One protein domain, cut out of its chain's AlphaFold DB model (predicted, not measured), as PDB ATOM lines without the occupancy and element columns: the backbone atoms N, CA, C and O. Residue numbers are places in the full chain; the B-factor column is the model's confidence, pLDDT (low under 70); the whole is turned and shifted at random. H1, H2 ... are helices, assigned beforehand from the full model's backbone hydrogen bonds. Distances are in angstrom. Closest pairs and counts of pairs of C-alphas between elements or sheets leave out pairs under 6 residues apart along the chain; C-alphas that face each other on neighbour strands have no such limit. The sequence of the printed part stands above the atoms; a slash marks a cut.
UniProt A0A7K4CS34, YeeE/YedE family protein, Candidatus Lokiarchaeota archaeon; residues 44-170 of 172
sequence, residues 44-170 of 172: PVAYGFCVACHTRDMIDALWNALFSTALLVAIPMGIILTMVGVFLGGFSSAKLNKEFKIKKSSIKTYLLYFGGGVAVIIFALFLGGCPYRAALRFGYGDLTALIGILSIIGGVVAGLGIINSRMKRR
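AT A GLANCE: This is residues 44 to 170 of the 172 residues of the protein "YeeE/YedE family protein" of Candidatus Lokiarchaeota archaeon (UniProt A0A7K4CS34). Five helices spread loosely from a shared meeting place, where the starts of H1 and H2, the end of H3, the short H4 and the start of H5 gather. H3 and the long H5 make a narrow V that is loose at its point, while H1 and H2 point off in other directions; residues 93 to 98, 101 to 119 and 154 to 170 stick out free. The printed part has 127 residues, with H1, H2, H3, H4 and H5 in that order and no named strand; the class is all helix. The whole is loose, with a radius of gyration of the C-alphas of 17.7 A and spans of 52 by 39 by 31 A.

HOW THE PARTS SIT: Start with H1, residues 51 to 67, and look at its residues 51 to 58: there it touches H2, residues 83 to 96, which takes part with residue 83 alone. The closest C-alphas are those of Thr 55 and Met 83, 6.2 A apart, and the two helices run opposite ways at a steep tilt of 57 degrees. Residues 52 to 53 of H1 touch residues 121 to 125 of H3, which spans residues 107 to 127. Their closest C-alphas are those of Ala 52 and Ile 121, 5.9 A apart, and the lines are about perpendicular at 86 degrees. H4, residues 131 to 139, is near both H1 and H3, with 7 and 5 pairs of C-alphas within 10 A. H4 and H5, residues 143 to 170, form a helical hairpin; look at residues 144 to 152 of H5, which touch H4. Here the closest C-alphas are those of Ala 134 and Ala 145, 5.0 A apart, and the helices run opposite ways at a tilt of 35.3 degrees, only just steep. H3 and H5 are close but not clearly touching: the C-alphas of Leu 127 and Gly 148, their closest, are 6.5 A apart, at a shallow tilt of 20 degrees, opposite ways. H2 is apart from H3, H4 and H5, and H1 is apart from H5. In H1, H2, H3, H4 and H5 every O i to N i+4 pair is within hydrogen-bond range.

IN THESE COORDINATES: Find C-alpha 51 at (1.309, 12.115, 43.488); from there H1 runs 23.9 A to residue 67. H2 runs 19.8 A from residue 83 to 96. Find C-alpha 107 at (-20.333, 25.644, 42.381), where H3 begins its 29.9 A to residue 127. H4 is the short one, residues 131 to 139. H5 runs 41.1 A from residue 143 to C-alpha 170 at (-32.447, 10.881, 51.822).

THE WHOLE: The C-alphas of Ser 68 and Arg 169, the two farthest apart, are 54.4 A apart. The printed part has no cut. The link from H1 to H2, residues 68 to 82, is long; the link from H2 to H3 is short, and those from H3 to H4 and from H4 to H5 are tight. The mean pLDDT of the printed part is 87.4, and residue 44 and residues 74 to 81 are under 70.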
ATOM      1  N   PRO A  44      15.367  10.086  46.629       68.44
ATOM      2  CA  PRO A  44      15.065   9.682  48.000       68.44
ATOM      3  C   PRO A  44      14.665   8.203  48.101       68.44
ATOM      4  O   PRO A  44      14.036   7.637  47.198       68.44
ATOM      5  N   VAL A  45      14.953   7.580  49.246       71.25
ATOM      6  CA  VAL A  45      14.462   6.226  49.534       71.25
ATOM      7  C   VAL A  45      12.930   6.193  49.473       71.25
ATOM      8  O   VAL A  45      12.249   7.117  49.931       71.25
ATOM      9  N   ALA A  46      12.389   5.130  48.875       74.19
ATOM     10  CA  ALA A  46      10.953   4.912  48.710       74.19
ATOM     11  C   ALA A  46      10.194   6.037  47.964       74.19
ATOM     12  O   ALA A  46       9.021   6.270  48.250       74.19
ATOM     13  N   TYR A  47      10.822   6.765  47.034       71.00
ATOM     14  CA  TYR A  47      10.157   7.859  46.312       71.00
ATOM     15  C   TYR A  47       9.077   7.377  45.328       71.00
ATOM     16  O   TYR A  47       7.977   7.935  45.316       71.00
ATOM     17  N   GLY A  48       9.361   6.320  44.555       73.31
ATOM     18  CA  GLY A  48       8.433   5.689  43.607       73.31
ATOM     19  C   GLY A  48       7.607   6.673  42.756       73.31
ATOM     20  O   GLY A  48       8.052   7.763  42.386       73.31
ATOM     21  N   PHE A  49       6.359   6.294  42.451       76.75
ATOM     22  CA  PHE A  49       5.354   7.215  41.914       76.75
ATOM     23  C   PHE A  49       4.509   7.797  43.057       76.75
ATOM     24  O   PHE A  49       3.573   7.167  43.549       76.75
ATOM     25  N   CYS A  50       4.834   9.015  43.491       84.62
ATOM     26  CA  CYS A  50       4.116   9.708  44.554       84.62
ATOM     27  C   CYS A  50       3.412  10.968  44.046       84.62
ATOM     28  O   CYS A  50       4.070  11.965  43.770       84.62
ATOM     29  N   VAL A  51       2.077  10.960  43.987       85.81
ATOM     30  CA  VAL A  51       1.309  12.115  43.488       85.81
ATOM     31  C   VAL A  51       1.633  13.394  44.264       85.81
ATOM     32  O   VAL A  51       1.954  14.403  43.654       85.81
ATOM     33  N   ALA A  52       1.646  13.342  45.600       88.31
ATOM     34  CA  ALA A  52       1.927  14.518  46.424       88.31
ATOM     35  C   ALA A  52       3.345  15.076  46.205       88.31
ATOM     36  O   ALA A  52       3.518  16.284  46.050       88.31
ATOM     37  N   CYS A  53       4.359  14.207  46.162       85.56
ATOM     38  CA  CYS A  53       5.747  14.643  46.016       85.56
ATOM     39  C   CYS A  53       6.062  15.105  44.587       85.56
ATOM     40  O   CYS A  53       6.710  16.131  44.432       85.56
ATOM     41  N   HIS A  54       5.532  14.433  43.560       84.88
ATOM     42  CA  HIS A  54       5.680  14.864  42.165       84.88
ATOM     43  C   HIS A  54       4.952  16.183  41.884       84.88
ATOM     44  O   HIS A  54       5.459  17.007  41.128       84.88
ATOM     45  N   THR A  55       3.788  16.426  42.499       86.56
ATOM     46  CA  THR A  55       3.125  17.739  42.422       86.56
ATOM     47  C   THR A  55       3.967  18.826  43.087       86.56
ATOM     48  O   THR A  55       4.128  19.891  42.499       86.56
ATOM     49  N   ARG A  56       4.530  18.559  44.275       86.88
ATOM     50  CA  ARG A  56       5.431  19.497  44.962       86.88
ATOM     51  C   ARG A  56       6.663  19.811  44.110       86.88
ATOM     52  O   ARG A  56       6.916  20.977  43.856       86.88
ATOM     53  N   ASP A  57       7.362  18.793  43.609       85.50
ATOM     54  CA  ASP A  57       8.554  18.969  42.765       85.50
ATOM     55  C   ASP A  57       8.252  19.788  41.507       85.50
ATOM     56  O   ASP A  57       9.053  20.630  41.113       85.50
ATOM     57  N   MET A  58       7.090  19.568  40.881       86.00
ATOM     58  CA  MET A  58       6.664  20.344  39.714       86.00
ATOM     59  C   MET A  58       6.458  21.823  40.061       86.00
ATOM     60  O   MET A  58       6.860  22.693  39.291       86.00
ATOM     61  N   ILE A  59       5.825  22.108  41.203       88.06
ATOM     62  CA  ILE A  59       5.590  23.479  41.668       88.06
ATOM     63  C   ILE A  59       6.914  24.143  42.047       88.06
ATOM     64  O   ILE A  59       7.151  25.262  41.610       88.06
ATOM     65  N   ASP A  60       7.791  23.454  42.775       88.00
ATOM     66  CA  ASP A  60       9.100  23.972  43.184       88.00
ATOM     67  C   ASP A  60       9.989  24.252  41.963       88.00
ATOM     68  O   ASP A  60      10.620  25.301  41.882       88.00
ATOM     69  N   ALA A  61       9.982  23.369  40.958       85.31
ATOM     70  CA  ALA A  61      10.701  23.585  39.704       85.31
ATOM     71  C   ALA A  61      10.154  24.787  38.918       85.31
ATOM     72  O   ALA A  61      10.928  25.607  38.421       85.31
ATOM     73  N   LEU A  62       8.827  24.917  38.825       86.94
ATOM     74  CA  LEU A  62       8.183  26.060  38.177       86.94
ATOM     75  C   LEU A  62       8.479  27.365  38.929       86.94
ATOM     76  O   LEU A  62       8.747  28.391  38.308       86.94
ATOM     77  N   TRP A  63       8.467  27.321  40.258       89.69
ATOM     78  CA  TRP A  63       8.773  28.456  41.120       89.69
ATOM     79  C   TRP A  63      10.235  28.893  40.986       89.69
ATOM     80  O   TRP A  63      10.508  30.081  40.819       89.69
ATOM     81  N   ASN A  64      11.170  27.942  40.955       87.81
ATOM     82  CA  ASN A  64      12.581  28.211  40.688       87.81
ATOM     83  C   ASN A  64      12.779  28.875  39.319       87.81
ATOM     84  O   ASN A  64      13.534  29.837  39.218       87.81
ATOM     85  N   ALA A  65      12.069  28.408  38.287       86.38
ATOM     86  CA  ALA A  65      12.151  28.972  36.940       86.38
ATOM     87  C   ALA A  65      11.557  30.388  36.833       86.38
ATOM     88  O   ALA A  65      12.068  31.207  36.076       86.38
ATOM     89  N   LEU A  66      10.481  30.680  37.573       91.25
ATOM     90  CA  LEU A  66       9.797  31.979  37.537       91.25
ATOM     91  C   LEU A  66      10.460  33.040  38.421       91.25
ATOM     92  O   LEU A  66      10.466  34.214  38.066       91.25
ATOM     93  N   PHE A  67      10.984  32.635  39.578       92.12
ATOM     94  CA  PHE A  67      11.445  33.552  40.625       92.12
ATOM     95  C   PHE A  67      12.945  33.439  40.918       92.12
ATOM     96  O   PHE A  67      13.415  34.043  41.879       92.12
ATOM     97  N   SER A  68      13.698  32.671  40.120       87.88
ATOM     98  CA  SER A  68      15.144  32.445  40.294       87.88
ATOM     99  C   SER A  68      15.513  32.032  41.724       87.88
ATOM    100  O   SER A  68      16.492  32.500  42.303       87.88
ATOM    101  N   THR A  69      14.685  31.173  42.314       90.50
ATOM    102  CA  THR A  69      14.875  30.640  43.668       90.50
ATOM    103  C   THR A  69      15.580  29.283  43.631       90.50
ATOM    104  O   THR A  69      15.730  28.669  42.575       90.50
ATOM    105  N   ALA A  70      16.046  28.824  44.794       85.94
ATOM    106  CA  ALA A  70      16.766  27.561  44.953       85.94
ATOM    107  C   ALA A  70      15.980  26.564  45.826       85.94
ATOM    108  O   ALA A  70      16.523  25.994  46.774       85.94
ATOM    109  N   LEU A  71      14.681  26.373  45.552       84.81
ATOM    110  CA  LEU A  71      13.891  25.337  46.223       84.81
ATOM    111  C   LEU A  71      14.355  23.942  45.791       84.81
ATOM    112  O   LEU A  71      14.804  23.725  44.663       84.81
ATOM    113  N   LEU A  72      14.228  22.982  46.706       80.88
ATOM    114  CA  LEU A  72      14.746  21.633  46.530       80.88
ATOM    115  C   LEU A  72      13.842  20.789  45.616       80.88
ATOM    116  O   LEU A  72      12.766  20.339  46.023       80.88
ATOM    117  N   VAL A  73      14.324  20.499  44.409       77.62
ATOM    118  CA  VAL A  73      13.666  19.600  43.450       77.62
ATOM    119  C   VAL A  73      14.330  18.230  43.541       77.62
ATOM    120  O   VAL A  73      15.498  18.078  43.192       77.62
ATOM    121  N   ALA A  74      13.604  17.236  44.062       65.62
ATOM    122  CA  ALA A  74      14.190  15.945  44.425       65.62
ATOM    123  C   ALA A  74      14.531  15.067  43.214       65.62
ATOM    124  O   ALA A  74      15.437  14.240  43.306       65.62
ATOM    125  N   ILE A  75      13.819  15.221  42.093       63.47
ATOM    126  CA  ILE A  75      14.129  14.492  40.862       63.47
ATOM    127  C   ILE A  75      14.090  15.440  39.655       63.47
ATOM    128  O   ILE A  75      13.048  16.051  39.406       63.47
ATOM    129  N   PRO A  76      15.168  15.530  38.848       52.03
ATOM    130  CA  PRO A  76      15.117  16.157  37.531       52.03
ATOM    131  C   PRO A  76      14.269  15.269  36.609       52.03
ATOM    132  O   PRO A  76      14.734  14.294  36.022       52.03
ATOM    133  N   MET A  77      12.966  15.526  36.571       54.72
ATOM    134  CA  MET A  77      11.998  14.656  35.908       54.72
ATOM    135  C   MET A  77      11.999  14.848  34.389       54.72
ATOM    136  O   MET A  77      11.694  15.927  33.885       54.72
ATOM    137  N   GLY A  78      12.213  13.758  33.648       53.41
ATOM    138  CA  GLY A  78      11.663  13.629  32.299       53.41
ATOM    139  C   GLY A  78      10.125  13.655  32.338       53.41
ATOM    140  O   GLY A  78       9.513  13.220  33.313       53.41
ATOM    141  N   ILE A  79       9.487  14.134  31.264       54.72
ATOM    142  CA  ILE A  79       8.035  14.421  31.160       54.72
ATOM    143  C   ILE A  79       7.115  13.274  31.635       54.72
ATOM    144  O   ILE A  79       6.009  13.526  32.113       54.72
ATOM    145  N   ILE A  80       7.561  12.020  31.538       58.69
ATOM    146  CA  ILE A  80       6.727  10.819  31.698       58.69
ATOM    147  C   ILE A  80       6.219  10.621  33.133       58.69
ATOM    148  O   ILE A  80       5.056  10.263  33.311       58.69
ATOM    149  N   LEU A  81       7.052  10.862  34.151       65.50
ATOM    150  CA  LEU A  81       6.687  10.616  35.555       65.50
ATOM    151  C   LEU A  81       6.286  11.909  36.295       65.50
ATOM    152  O   LEU A  81       6.202  11.940  37.517       65.50
ATOM    153  N   THR A  82       5.977  12.965  35.536       75.75
ATOM    154  CA  THR A  82       5.388  14.208  36.051       75.75
ATOM    155  C   THR A  82       3.863  14.105  36.155       75.75
ATOM    156  O   THR A  82       3.231  13.266  35.505       75.75
ATOM    157  N   MET A  83       3.231  15.021  36.901       82.56
ATOM    158  CA  MET A  83       1.764  15.155  36.898       82.56
ATOM    159  C   MET A  83       1.180  15.370  35.497       82.56
ATOM    160  O   MET A  83       0.070  14.916  35.221       82.56
ATOM    161  N   VAL A  84       1.936  16.005  34.596       84.69
ATOM    162  CA  VAL A  84       1.532  16.196  33.198       84.69
ATOM    163  C   VAL A  84       1.432  14.848  32.482       84.69
ATOM    164  O   VAL A  84       0.423  14.575  31.834       84.69
ATOM    165  N   GLY A  85       2.424  13.971  32.653       85.75
ATOM    166  CA  GLY A  85       2.412  12.620  32.088       85.75
ATOM    167  C   GLY A  85       1.226  11.784  32.580       85.75
ATOM    168  O   GLY A  85       0.531  11.158  31.780       85.75
ATOM    169  N   VAL A  86       0.925  11.844  33.881       86.06
ATOM    170  CA  VAL A  86      -0.230  11.156  34.493       86.06
ATOM    171  C   VAL A  86      -1.546  11.668  33.919       86.06
ATOM    172  O   VAL A  86      -2.417  10.875  33.557       86.06
ATOM    173  N   PHE A  87      -1.687  12.990  33.807       89.56
ATOM    174  CA  PHE A  87      -2.879  13.615  33.248       89.56
ATOM    175  C   PHE A  87      -3.088  13.210  31.783       89.56
ATOM    176  O   PHE A  87      -4.174  12.753  31.420       89.56
ATOM    177  N   LEU A  88      -2.044  13.301  30.953       91.38
ATOM    178  CA  LEU A  88      -2.095  12.919  29.539       91.38
ATOM    179  C   LEU A  88      -2.352  11.420  29.347       91.38
ATOM    180  O   LEU A  88      -3.133  11.043  28.471       91.38
ATOM    181  N   GLY A  89      -1.746  10.563  30.170       90.12
ATOM    182  CA  GLY A  89      -1.967   9.118  30.149       90.12
ATOM    183  C   GLY A  89      -3.401   8.748  30.526       90.12
ATOM    184  O   GLY A  89      -4.058   7.996  29.804       90.12
ATOM    185  N   GLY A  90      -3.925   9.331  31.609       90.81
ATOM    186  CA  GLY A  90      -5.310   9.135  32.041       90.81
ATOM    187  C   GLY A  90      -6.316   9.635  31.005       90.81
ATOM    188  O   GLY A  90      -7.255   8.920  30.653       90.81
ATOM    189  N   PHE A  91      -6.081  10.824  30.446       93.75
ATOM    190  CA  PHE A  91      -6.905  11.390  29.380       93.75
ATOM    191  C   PHE A  91      -6.899  10.518  28.118       93.75
ATOM    192  O   PHE A  91      -7.961  10.199  27.579       93.75
ATOM    193  N   SER A  92      -5.718  10.082  27.671       94.00
ATOM    194  CA  SER A  92      -5.579   9.224  26.491       94.00
ATOM    195  C   SER A  92      -6.273   7.880  26.697       94.00
ATOM    196  O   SER A  92      -7.037   7.451  25.835       94.00
ATOM    197  N   SER A  93      -6.091   7.253  27.864       91.50
ATOM    198  CA  SER A  93      -6.768   6.002  28.221       91.50
ATOM    199  C   SER A  93      -8.293   6.156  28.221       91.50
ATOM    200  O   SER A  93      -8.997   5.352  27.608       91.50
ATOM    201  N   ALA A  94      -8.817   7.229  28.821       93.31
ATOM    202  CA  ALA A  94     -10.253   7.498  28.849       93.31
ATOM    203  C   ALA A  94     -10.838   7.717  27.443       93.31
ATOM    204  O   ALA A  94     -11.955   7.277  27.158       93.31
ATOM    205  N   LYS A  95     -10.092   8.370  26.541       93.94
ATOM    206  CA  LYS A  95     -10.513   8.585  25.150       93.94
ATOM    207  C   LYS A  95     -10.491   7.290  24.339       93.94
ATOM    208  O   LYS A  95     -11.459   7.010  23.635       93.94
ATOM    209  N   LEU A  96      -9.431   6.487  24.462       94.38
ATOM    210  CA  LEU A  96      -9.296   5.205  23.759       94.38
ATOM    211  C   LEU A  96     -10.386   4.208  24.170       94.38
ATOM    212  O   LEU A  96     -10.944   3.526  23.312       94.38
ATOM    213  N   ASN A  97     -10.745   4.179  25.457       92.75
ATOM    214  CA  ASN A  97     -11.821   3.331  25.979       92.75
ATOM    215  C   ASN A  97     -13.226   3.938  25.811       92.75
ATOM    216  O   ASN A  97     -14.212   3.296  26.157       92.75
ATOM    217  N   LYS A  98     -13.343   5.151  25.247       93.12
ATOM    218  CA  LYS A  98     -14.615   5.878  25.063       93.12
ATOM    219  C   LYS A  98     -15.376   6.132  26.376       93.12
ATOM    220  O   LYS A  98     -16.599   6.240  26.386       93.12
ATOM    221  N   GLU A  99     -14.648   6.275  27.481       92.50
ATOM    222  CA  GLU A  99     -15.194   6.536  28.821       92.50
ATOM    223  C   GLU A  99     -15.099   8.016  29.221       92.50
ATOM    224  O   GLU A  99     -15.622   8.426  30.261       92.50
ATOM    225  N   PHE A 100     -14.456   8.844  28.394       93.25
ATOM    226  CA  PHE A 100     -14.322  10.271  28.653       93.25
ATOM    227  C   PHE A 100     -15.683  10.984  28.629       93.25
ATOM    228  O   PHE A 100     -16.371  11.017  27.609       93.25
ATOM    229  N   LYS A 101     -16.057  11.594  29.761       91.25
ATOM    230  CA  LYS A 101     -17.281  12.391  29.914       91.25
ATOM    231  C   LYS A 101     -16.990  13.663  30.701       91.25
ATOM    232  O   LYS A 101     -16.465  13.601  31.812       91.25
ATOM    233  N   ILE A 102     -17.393  14.810  30.159       90.88
ATOM    234  CA  ILE A 102     -17.324  16.095  30.865       90.88
ATOM    235  C   ILE A 102     -18.484  16.154  31.863       90.88
ATOM    236  O   ILE A 102     -19.651  16.114  31.472       90.88
ATOM    237  N   LYS A 103     -18.172  16.244  33.159       87.12
ATOM    238  CA  LYS A 103     -19.174  16.357  34.228       87.12
ATOM    239  C   LYS A 103     -19.346  17.820  34.640       87.12
ATOM    240  O   LYS A 103     -18.388  18.452  35.087       87.12
ATOM    241  N   LYS A 104     -20.572  18.340  34.529       89.00
ATOM    242  CA  LYS A 104     -20.962  19.642  35.093       89.00
ATOM    243  C   LYS A 104     -21.551  19.432  36.486       89.00
ATOM    244  O   LYS A 104     -22.321  18.497  36.690       89.00
ATOM    245  N   SER A 105     -21.169  20.272  37.438       89.38
ATOM    246  CA  SER A 105     -21.642  20.207  38.820       89.38
ATOM    247  C   SER A 105     -21.963  21.599  39.356       89.38
ATOM    248  O   SER A 105     -21.703  22.605  38.700       89.38
ATOM    249  N   SER A 106     -22.554  21.660  40.547       93.50
ATOM    250  CA  SER A 106     -22.807  22.932  41.225       93.50
ATOM    251  C   SER A 106     -21.501  23.576  41.702       93.50
ATOM    252  O   SER A 106     -20.537  22.874  42.021       93.50
ATOM    253  N   ILE A 107     -21.488  24.906  41.838       93.38
ATOM    254  CA  ILE A 107     -20.333  25.644  42.381       93.38
ATOM    255  C   ILE A 107     -19.925  25.139  43.775       93.38
ATOM    256  O   ILE A 107     -18.739  24.995  44.059       93.38
ATOM    257  N   LYS A 108     -20.904  24.764  44.615       92.94
ATOM    258  CA  LYS A 108     -20.666  24.193  45.951       92.94
ATOM    259  C   LYS A 108     -19.881  22.884  45.868       92.94
ATOM    260  O   LYS A 108     -18.948  22.672  46.634       92.94
ATOM    261  N   THR A 109     -20.231  22.020  44.919       92.06
ATOM    262  CA  THR A 109     -19.535  20.745  44.712       92.06
ATOM    263  C   THR A 109     -18.109  20.960  44.206       92.06
ATOM    264  O   THR A 109     -17.198  20.273  44.659       92.06
ATOM    265  N   TYR A 110     -17.895  21.923  43.305       92.69
ATOM    266  CA  TYR A 110     -16.548  22.261  42.838       92.69
ATOM    267  C   TYR A 110     -15.661  22.777  43.972       92.69
ATOM    268  O   TYR A 110     -14.531  22.313  44.107       92.69
ATOM    269  N   LEU A 111     -16.188  23.660  44.824       94.38
ATOM    270  CA  LEU A 111     -15.477  24.150  46.007       94.38
ATOM    271  C   LEU A 111     -15.130  23.016  46.979       94.38
ATOM    272  O   LEU A 111     -14.013  22.979  47.488       94.38
ATOM    273  N   LEU A 112     -16.041  22.060  47.191       92.94
ATOM    274  CA  LEU A 112     -15.776  20.885  48.027       92.94
ATOM    275  C   LEU A 112     -14.647  20.012  47.466       92.94
ATOM    276  O   LEU A 112     -13.783  19.583  48.225       92.94
ATOM    277  N   TYR A 113     -14.625  19.757  46.156       92.38
ATOM    278  CA  TYR A 113     -13.554  18.965  45.539       92.38
ATOM    279  C   TYR A 113     -12.215  19.694  45.539       92.38
ATOM    280  O   TYR A 113     -11.193  19.077  45.830       92.38
ATOM    281  N   PHE A 114     -12.215  20.996  45.256       93.81
ATOM    282  CA  PHE A 114     -11.003  21.805  45.293       93.81
ATOM    283  C   PHE A 114     -10.435  21.891  46.714       93.81
ATOM    284  O   PHE A 114      -9.286  21.518  46.938       93.81
ATOM    285  N   GLY A 115     -11.255  22.291  47.691       96.12
ATOM    286  CA  GLY A 115     -10.848  22.373  49.095       96.12
ATOM    287  C   GLY A 115     -10.432  21.016  49.666       96.12
ATOM    288  O   GLY A 115      -9.422  20.921  50.359       96.12
ATOM    289  N   GLY A 116     -11.149  19.946  49.307       94.19
ATOM    290  CA  GLY A 116     -10.774  18.577  49.657       94.19
ATOM    291  C   GLY A 116      -9.422  18.169  49.067       94.19
ATOM    292  O   GLY A 116      -8.602  17.593  49.774       94.19
ATOM    293  N   GLY A 117      -9.152  18.513  47.804       92.56
ATOM    294  CA  GLY A 117      -7.860  18.268  47.160       92.56
ATOM    295  C   GLY A 117      -6.705  19.007  47.841       92.56
ATOM    296  O   GLY A 117      -5.666  18.401  48.102       92.56
ATOM    297  N   VAL A 118      -6.905  20.282  48.194       93.25
ATOM    298  CA  VAL A 118      -5.926  21.080  48.951       93.25
ATOM    299  C   VAL A 118      -5.636  20.438  50.307       93.25
ATOM    300  O   VAL A 118      -4.473  20.214  50.640       93.25
ATOM    301  N   ALA A 119      -6.678  20.065  51.057       93.88
ATOM    302  CA  ALA A 119      -6.519  19.384  52.338       93.88
ATOM    303  C   ALA A 119      -5.748  18.062  52.183       93.88
ATOM    304  O   ALA A 119      -4.800  17.817  52.926       93.88
ATOM    305  N   VAL A 120      -6.092  17.237  51.188       92.81
ATOM    306  CA  VAL A 120      -5.401  15.965  50.921       92.81
ATOM    307  C   VAL A 120      -3.916  16.175  50.645       92.81
ATOM    308  O   VAL A 120      -3.108  15.429  51.190       92.81
ATOM    309  N   ILE A 121      -3.530  17.172  49.843       91.69
ATOM    310  CA  ILE A 121      -2.111  17.445  49.575       91.69
ATOM    311  C   ILE A 121      -1.389  17.903  50.842       91.69
ATOM    312  O   ILE A 121      -0.324  17.373  51.143       91.69
ATOM    313  N   ILE A 122      -1.974  18.820  51.617       92.75
ATOM    314  CA  ILE A 122      -1.379  19.301  52.873       92.75
ATOM    315  C   ILE A 122      -1.150  18.133  53.844       92.75
ATOM    316  O   ILE A 122      -0.035  17.930  54.322       92.75
ATOM    317  N   PHE A 123      -2.172  17.310  54.089       92.88
ATOM    318  CA  PHE A 123      -2.054  16.162  54.990       92.88
ATOM    319  C   PHE A 123      -1.147  15.056  54.437       92.88
ATOM    320  O   PHE A 123      -0.435  14.420  55.209       92.88
ATOM    321  N   ALA A 124      -1.104  14.848  53.118       91.50
ATOM    322  CA  ALA A 124      -0.152  13.925  52.502       91.50
ATOM    323  C   ALA A 124       1.297  14.394  52.695       91.50
ATOM    324  O   ALA A 124       2.184  13.575  52.928       91.50
ATOM    325  N   LEU A 125       1.555  15.703  52.634       88.81
ATOM    326  CA  LEU A 125       2.878  16.256  52.922       88.81
ATOM    327  C   LEU A 125       3.234  16.139  54.409       88.81
ATOM    328  O   LEU A 125       4.366  15.764  54.702       88.81
ATOM    329  N   PHE A 126       2.284  16.336  55.333       89.88
ATOM    330  CA  PHE A 126       2.501  16.063  56.764       89.88
ATOM    331  C   PHE A 126       2.811  14.591  57.048       89.88
ATOM    332  O   PHE A 126       3.696  14.290  57.843       89.88
ATOM    333  N   LEU A 127       2.133  13.668  56.360       87.88
ATOM    334  CA  LEU A 127       2.454  12.242  56.407       87.88
ATOM    335  C   LEU A 127       3.829  11.928  55.775       87.88
ATOM    336  O   LEU A 127       4.417  10.874  56.014       87.88
ATOM    337  N   GLY A 128       4.360  12.833  54.952       84.19
ATOM    338  CA  GLY A 128       5.606  12.646  54.217       84.19
ATOM    339  C   GLY A 128       5.454  11.806  52.944       84.19
ATOM    340  O   GLY A 128       6.441  11.251  52.453       84.19
ATOM    341  N   GLY A 129       4.241  11.685  52.395       86.38
ATOM    342  CA  GLY A 129       3.984  10.995  51.135       86.38
ATOM    343  C   GLY A 129       2.509  10.708  50.848       86.38
ATOM    344  O   GLY A 129       1.627  10.864  51.684       86.38
ATOM    345  N   CYS A 130       2.242  10.245  49.627       89.69
ATOM    346  CA  CYS A 130       0.951   9.667  49.258       89.69
ATOM    347  C   CYS A 130       0.850   8.207  49.769       89.69
ATOM    348  O   CYS A 130       1.876   7.636  50.160       89.69
ATOM    349  N   PRO A 131      -0.330   7.550  49.727       88.06
ATOM    350  CA  PRO A 131      -0.474   6.169  50.208       88.06
ATOM    351  C   PRO A 131       0.492   5.190  49.528       88.06
ATOM    352  O   PRO A 131       0.956   4.247  50.160       88.06
ATOM    353  N   TYR A 132       0.856   5.447  48.268       86.12
ATOM    354  CA  TYR A 132       1.836   4.641  47.548       86.12
ATOM    355  C   TYR A 132       3.246   4.754  48.159       86.12
ATOM    356  O   TYR A 132       3.871   3.746  48.480       86.12
ATOM    357  N   ARG A 133       3.726   5.982  48.405       87.31
ATOM    358  CA  ARG A 133       5.016   6.225  49.074       87.31
ATOM    359  C   ARG A 133       5.024   5.708  50.512       87.31
ATOM    360  O   ARG A 133       6.035   5.172  50.951       87.31
ATOM    361  N   ALA A 134       3.912   5.837  51.232       90.31
ATOM    362  CA  ALA A 134       3.786   5.281  52.575       90.31
ATOM    363  C   ALA A 134       3.922   3.747  52.561       90.31
ATOM    364  O   ALA A 134       4.660   3.196  53.372       90.31
ATOM    365  N   ALA A 135       3.291   3.058  51.601       88.50
ATOM    366  CA  ALA A 135       3.417   1.607  51.462       88.50
ATOM    367  C   ALA A 135       4.859   1.177  51.153       88.50
ATOM    368  O   ALA A 135       5.357   0.230  51.758       88.50
ATOM    369  N   LEU A 136       5.555   1.905  50.270       86.25
ATOM    370  CA  LEU A 136       6.972   1.652  50.009       86.25
ATOM    371  C   LEU A 136       7.824   1.878  51.261       86.25
ATOM    372  O   LEU A 136       8.592   0.993  51.613       86.25
ATOM    373  N   ARG A 137       7.670   3.012  51.962       88.38
ATOM    374  CA  ARG A 137       8.396   3.303  53.215       88.38
ATOM    375  C   ARG A 137       8.186   2.207  54.256       88.38
ATOM    376  O   ARG A 137       9.153   1.765  54.868       88.38
ATOM    377  N   PHE A 138       6.954   1.726  54.406       90.44
ATOM    378  CA  PHE A 138       6.665   0.599  55.287       90.44
ATOM    379  C   PHE A 138       7.413  -0.674  54.857       90.44
ATOM    380  O   PHE A 138       7.976  -1.361  55.704       90.44
ATOM    381  N   GLY A 139       7.516  -0.941  53.551       87.12
ATOM    382  CA  GLY A 139       8.350  -2.021  53.011       87.12
ATOM    383  C   GLY A 139       9.846  -1.900  53.345       87.12
ATOM    384  O   GLY A 139      10.525  -2.917  53.430       87.12
ATOM    385  N   TYR A 140      10.348  -0.686  53.601       86.44
ATOM    386  CA  TYR A 140      11.705  -0.428  54.109       86.44
ATOM    387  C   TYR A 140      11.811  -0.485  55.648       86.44
ATOM    388  O   TYR A 140      12.869  -0.183  56.196       86.44
ATOM    389  N   GLY A 141      10.741  -0.864  56.355       89.69
ATOM    390  CA  GLY A 141      10.719  -0.987  57.817       89.69
ATOM    391  C   GLY A 141      10.257   0.266  58.567       89.69
ATOM    392  O   GLY A 141      10.415   0.342  59.782       89.69
ATOM    393  N   ASP A 142       9.674   1.255  57.884       91.69
ATOM    394  CA  ASP A 142       9.162   2.465  58.532       91.69
ATOM    395  C   ASP A 142       7.790   2.230  59.197       91.69
ATOM    396  O   ASP A 142       6.742   2.259  58.543       91.69
ATOM    397  N   LEU A 143       7.781   2.038  60.520       93.00
ATOM    398  CA  LEU A 143       6.547   1.871  61.299       93.00
ATOM    399  C   LEU A 143       5.676   3.137  61.323       93.00
ATOM    400  O   LEU A 143       4.455   3.033  61.451       93.00
ATOM    401  N   THR A 144       6.254   4.332  61.165       91.88
ATOM    402  CA  THR A 144       5.460   5.573  61.120       91.88
ATOM    403  C   THR A 144       4.599   5.621  59.861       91.88
ATOM    404  O   THR A 144       3.438   6.036  59.910       91.88
ATOM    405  N   ALA A 145       5.114   5.085  58.751       91.69
ATOM    406  CA  ALA A 145       4.360   4.949  57.514       91.69
ATOM    407  C   ALA A 145       3.176   3.980  57.664       91.69
ATOM    408  O   ALA A 145       2.101   4.252  57.125       91.69
ATOM    409  N   LEU A 146       3.323   2.904  58.449       93.75
ATOM    410  CA  LEU A 146       2.221   1.985  58.758       93.75
ATOM    411  C   LEU A 146       1.089   2.688  59.512       93.75
ATOM    412  O   LEU A 146      -0.071   2.577  59.118       93.75
ATOM    413  N   ILE A 147       1.418   3.444  60.564       93.81
ATOM    414  CA  ILE A 147       0.434   4.221  61.337       93.81
ATOM    415  C   ILE A 147      -0.299   5.205  60.417       93.81
ATOM    416  O   ILE A 147      -1.522   5.345  60.491       93.81
ATOM    417  N   GLY A 148       0.430   5.836  59.497       92.75
ATOM    418  CA  GLY A 148      -0.137   6.697  58.468       92.75
ATOM    419  C   GLY A 148      -1.140   5.993  57.556       92.75
ATOM    420  O   GLY A 148      -2.245   6.494  57.354       92.75
ATOM    421  N   ILE A 149      -0.795   4.809  57.044       93.38
ATOM    422  CA  ILE A 149      -1.698   3.995  56.215       93.38
ATOM    423  C   ILE A 149      -2.954   3.610  57.003       93.38
ATOM    424  O   ILE A 149      -4.061   3.777  56.494       93.38
ATOM    425  N   LEU A 150      -2.808   3.147  58.248       95.12
ATOM    426  CA  LEU A 150      -3.944   2.795  59.107       95.12
ATOM    427  C   LEU A 150      -4.846   4.005  59.382       95.12
ATOM    428  O   LEU A 150      -6.070   3.879  59.350       95.12
ATOM    429  N   SER A 151      -4.256   5.186  59.567       93.81
ATOM    430  CA  SER A 151      -4.997   6.440  59.743       93.81
ATOM    431  C   SER A 151      -5.786   6.817  58.487       93.81
ATOM    432  O   SER A 151      -6.954   7.196  58.586       93.81
ATOM    433  N   ILE A 152      -5.195   6.651  57.296       93.44
ATOM    434  CA  ILE A 152      -5.897   6.844  56.018       93.44
ATOM    435  C   ILE A 152      -7.071   5.867  55.907       93.44
ATOM    436  O   ILE A 152      -8.179   6.286  55.570       93.44
ATOM    437  N   ILE A 153      -6.857   4.584  56.215       94.81
ATOM    438  CA  ILE A 153      -7.911   3.561  56.176       94.81
ATOM    439  C   ILE A 153      -9.057   3.946  57.116       94.81
ATOM    440  O   ILE A 153     -10.208   3.985  56.682       94.81
ATOM    441  N   GLY A 154      -8.753   4.295  58.369       96.38
ATOM    442  CA  GLY A 154      -9.750   4.727  59.348       96.38
ATOM    443  C   GLY A 154     -10.544   5.948  58.878       96.38
ATOM    444  O   GLY A 154     -11.775   5.941  58.929       96.38
ATOM    445  N   GLY A 155      -9.861   6.961  58.338       94.31
ATOM    446  CA  GLY A 155     -10.496   8.161  57.789       94.31
ATOM    447  C   GLY A 155     -11.426   7.866  56.607       94.31
ATOM    448  O   GLY A 155     -12.546   8.378  56.558       94.31
ATOM    449  N   VAL A 156     -11.006   6.999  55.679       93.81
ATOM    450  CA  VAL A 156     -11.830   6.580  54.533       93.81
ATOM    451  C   VAL A 156     -13.056   5.798  55.001       93.81
ATOM    452  O   VAL A 156     -14.163   6.092  54.551       93.81
ATOM    453  N   VAL A 157     -12.896   4.847  55.924       96.62
ATOM    454  CA  VAL A 157     -14.008   4.049  56.468       96.62
ATOM    455  C   VAL A 157     -15.024   4.940  57.182       96.62
ATOM    456  O   VAL A 157     -16.222   4.842  56.912       96.62
ATOM    457  N   ALA A 158     -14.564   5.860  58.033       96.31
ATOM    458  CA  ALA A 158     -15.435   6.814  58.713       96.31
ATOM    459  C   ALA A 158     -16.175   7.722  57.715       96.31
ATOM    460  O   ALA A 158     -17.393   7.895  57.808       96.31
ATOM    461  N   GLY A 159     -15.465   8.251  56.712       93.75
ATOM    462  CA  GLY A 159     -16.048   9.081  55.657       93.75
ATOM    463  C   GLY A 159     -17.122   8.345  54.854       93.75
ATOM    464  O   GLY A 159     -18.217   8.877  54.651       93.75
ATOM    465  N   LEU A 160     -16.852   7.099  54.456       94.94
ATOM    466  CA  LEU A 160     -17.823   6.236  53.782       94.94
ATOM    467  C   LEU A 160     -19.056   5.985  54.657       94.94
ATOM    468  O   LEU A 160     -20.176   6.119  54.166       94.94
ATOM    469  N   GLY A 161     -18.873   5.697  55.947       95.88
ATOM    470  CA  GLY A 161     -19.973   5.500  56.894       95.88
ATOM    471  C   GLY A 161     -20.894   6.720  56.992       95.88
ATOM    472  O   GLY A 161     -22.120   6.588  56.916       95.88
ATOM    473  N   ILE A 162     -20.319   7.924  57.078       94.31
ATOM    474  CA  ILE A 162     -21.076   9.185  57.129       94.31
ATOM    475  C   ILE A 162     -21.848   9.417  55.827       94.31
ATOM    476  O   ILE A 162     -23.035   9.753  55.868       94.31
ATOM    477  N   ILE A 163     -21.197   9.247  54.673       92.50
ATOM    478  CA  ILE A 163     -21.821   9.462  53.360       92.50
ATOM    479  C   ILE A 163     -22.962   8.468  53.152       92.50
ATOM    480  O   ILE A 163     -24.068   8.877  52.802       92.50
ATOM    481  N   ASN A 164     -22.729   7.189  53.437       94.31
ATOM    482  CA  ASN A 164     -23.737   6.146  53.284       94.31
ATOM    483  C   ASN A 164     -24.958   6.405  54.184       94.31
ATOM    484  O   ASN A 164     -26.100   6.330  53.736       94.31
ATOM    485  N   SER A 165     -24.725   6.829  55.429       91.19
ATOM    486  CA  SER A 165     -25.796   7.180  56.373       91.19
ATOM    487  C   SER A 165     -26.588   8.425  55.955       91.19
ATOM    488  O   SER A 165     -27.766   8.560  56.285       91.19
ATOM    489  N   ARG A 166     -25.961   9.376  55.251       89.81
ATOM    490  CA  ARG A 166     -26.657  10.541  54.677       89.81
ATOM    491  C   ARG A 166     -27.481  10.166  53.451       89.81
ATOM    492  O   ARG A 166     -28.560  10.718  53.278       89.81
ATOM    493  N   MET A 167     -26.983   9.247  52.626       90.31
ATOM    494  CA  MET A 167     -27.705   8.752  51.455       90.31
ATOM    495  C   MET A 167     -28.967   7.991  51.864       90.31
ATOM    496  O   MET A 167     -30.034   8.303  51.349       90.31
ATOM    497  N   LYS A 168     -28.869   7.080  52.843       89.44
ATOM    498  CA  LYS A 168     -30.024   6.320  53.348       89.44
ATOM    499  C   LYS A 168     -31.125   7.228  53.914       89.44
ATOM    500  O   LYS A 168     -32.279   7.099  53.550       89.44
ATOM    501  N   ARG A 169     -30.753   8.241  54.702       86.00
ATOM    502  CA  ARG A 169     -31.707   9.241  55.229       86.00
ATOM    503  C   ARG A 169     -32.375  10.124  54.172       86.00
ATOM    504  O   ARG A 169     -33.263  10.886  54.514       86.00
ATOM    505  N   ARG A 170     -31.876  10.117  52.935       82.12
ATOM    506  CA  ARG A 170     -32.447  10.881  51.822       82.12
ATOM    507  C   ARG A 170     -33.319  10.009  50.913       82.12
ATOM    508  O   ARG A 170     -34.004  10.559  50.058       82.12
TER     509      ARG A 170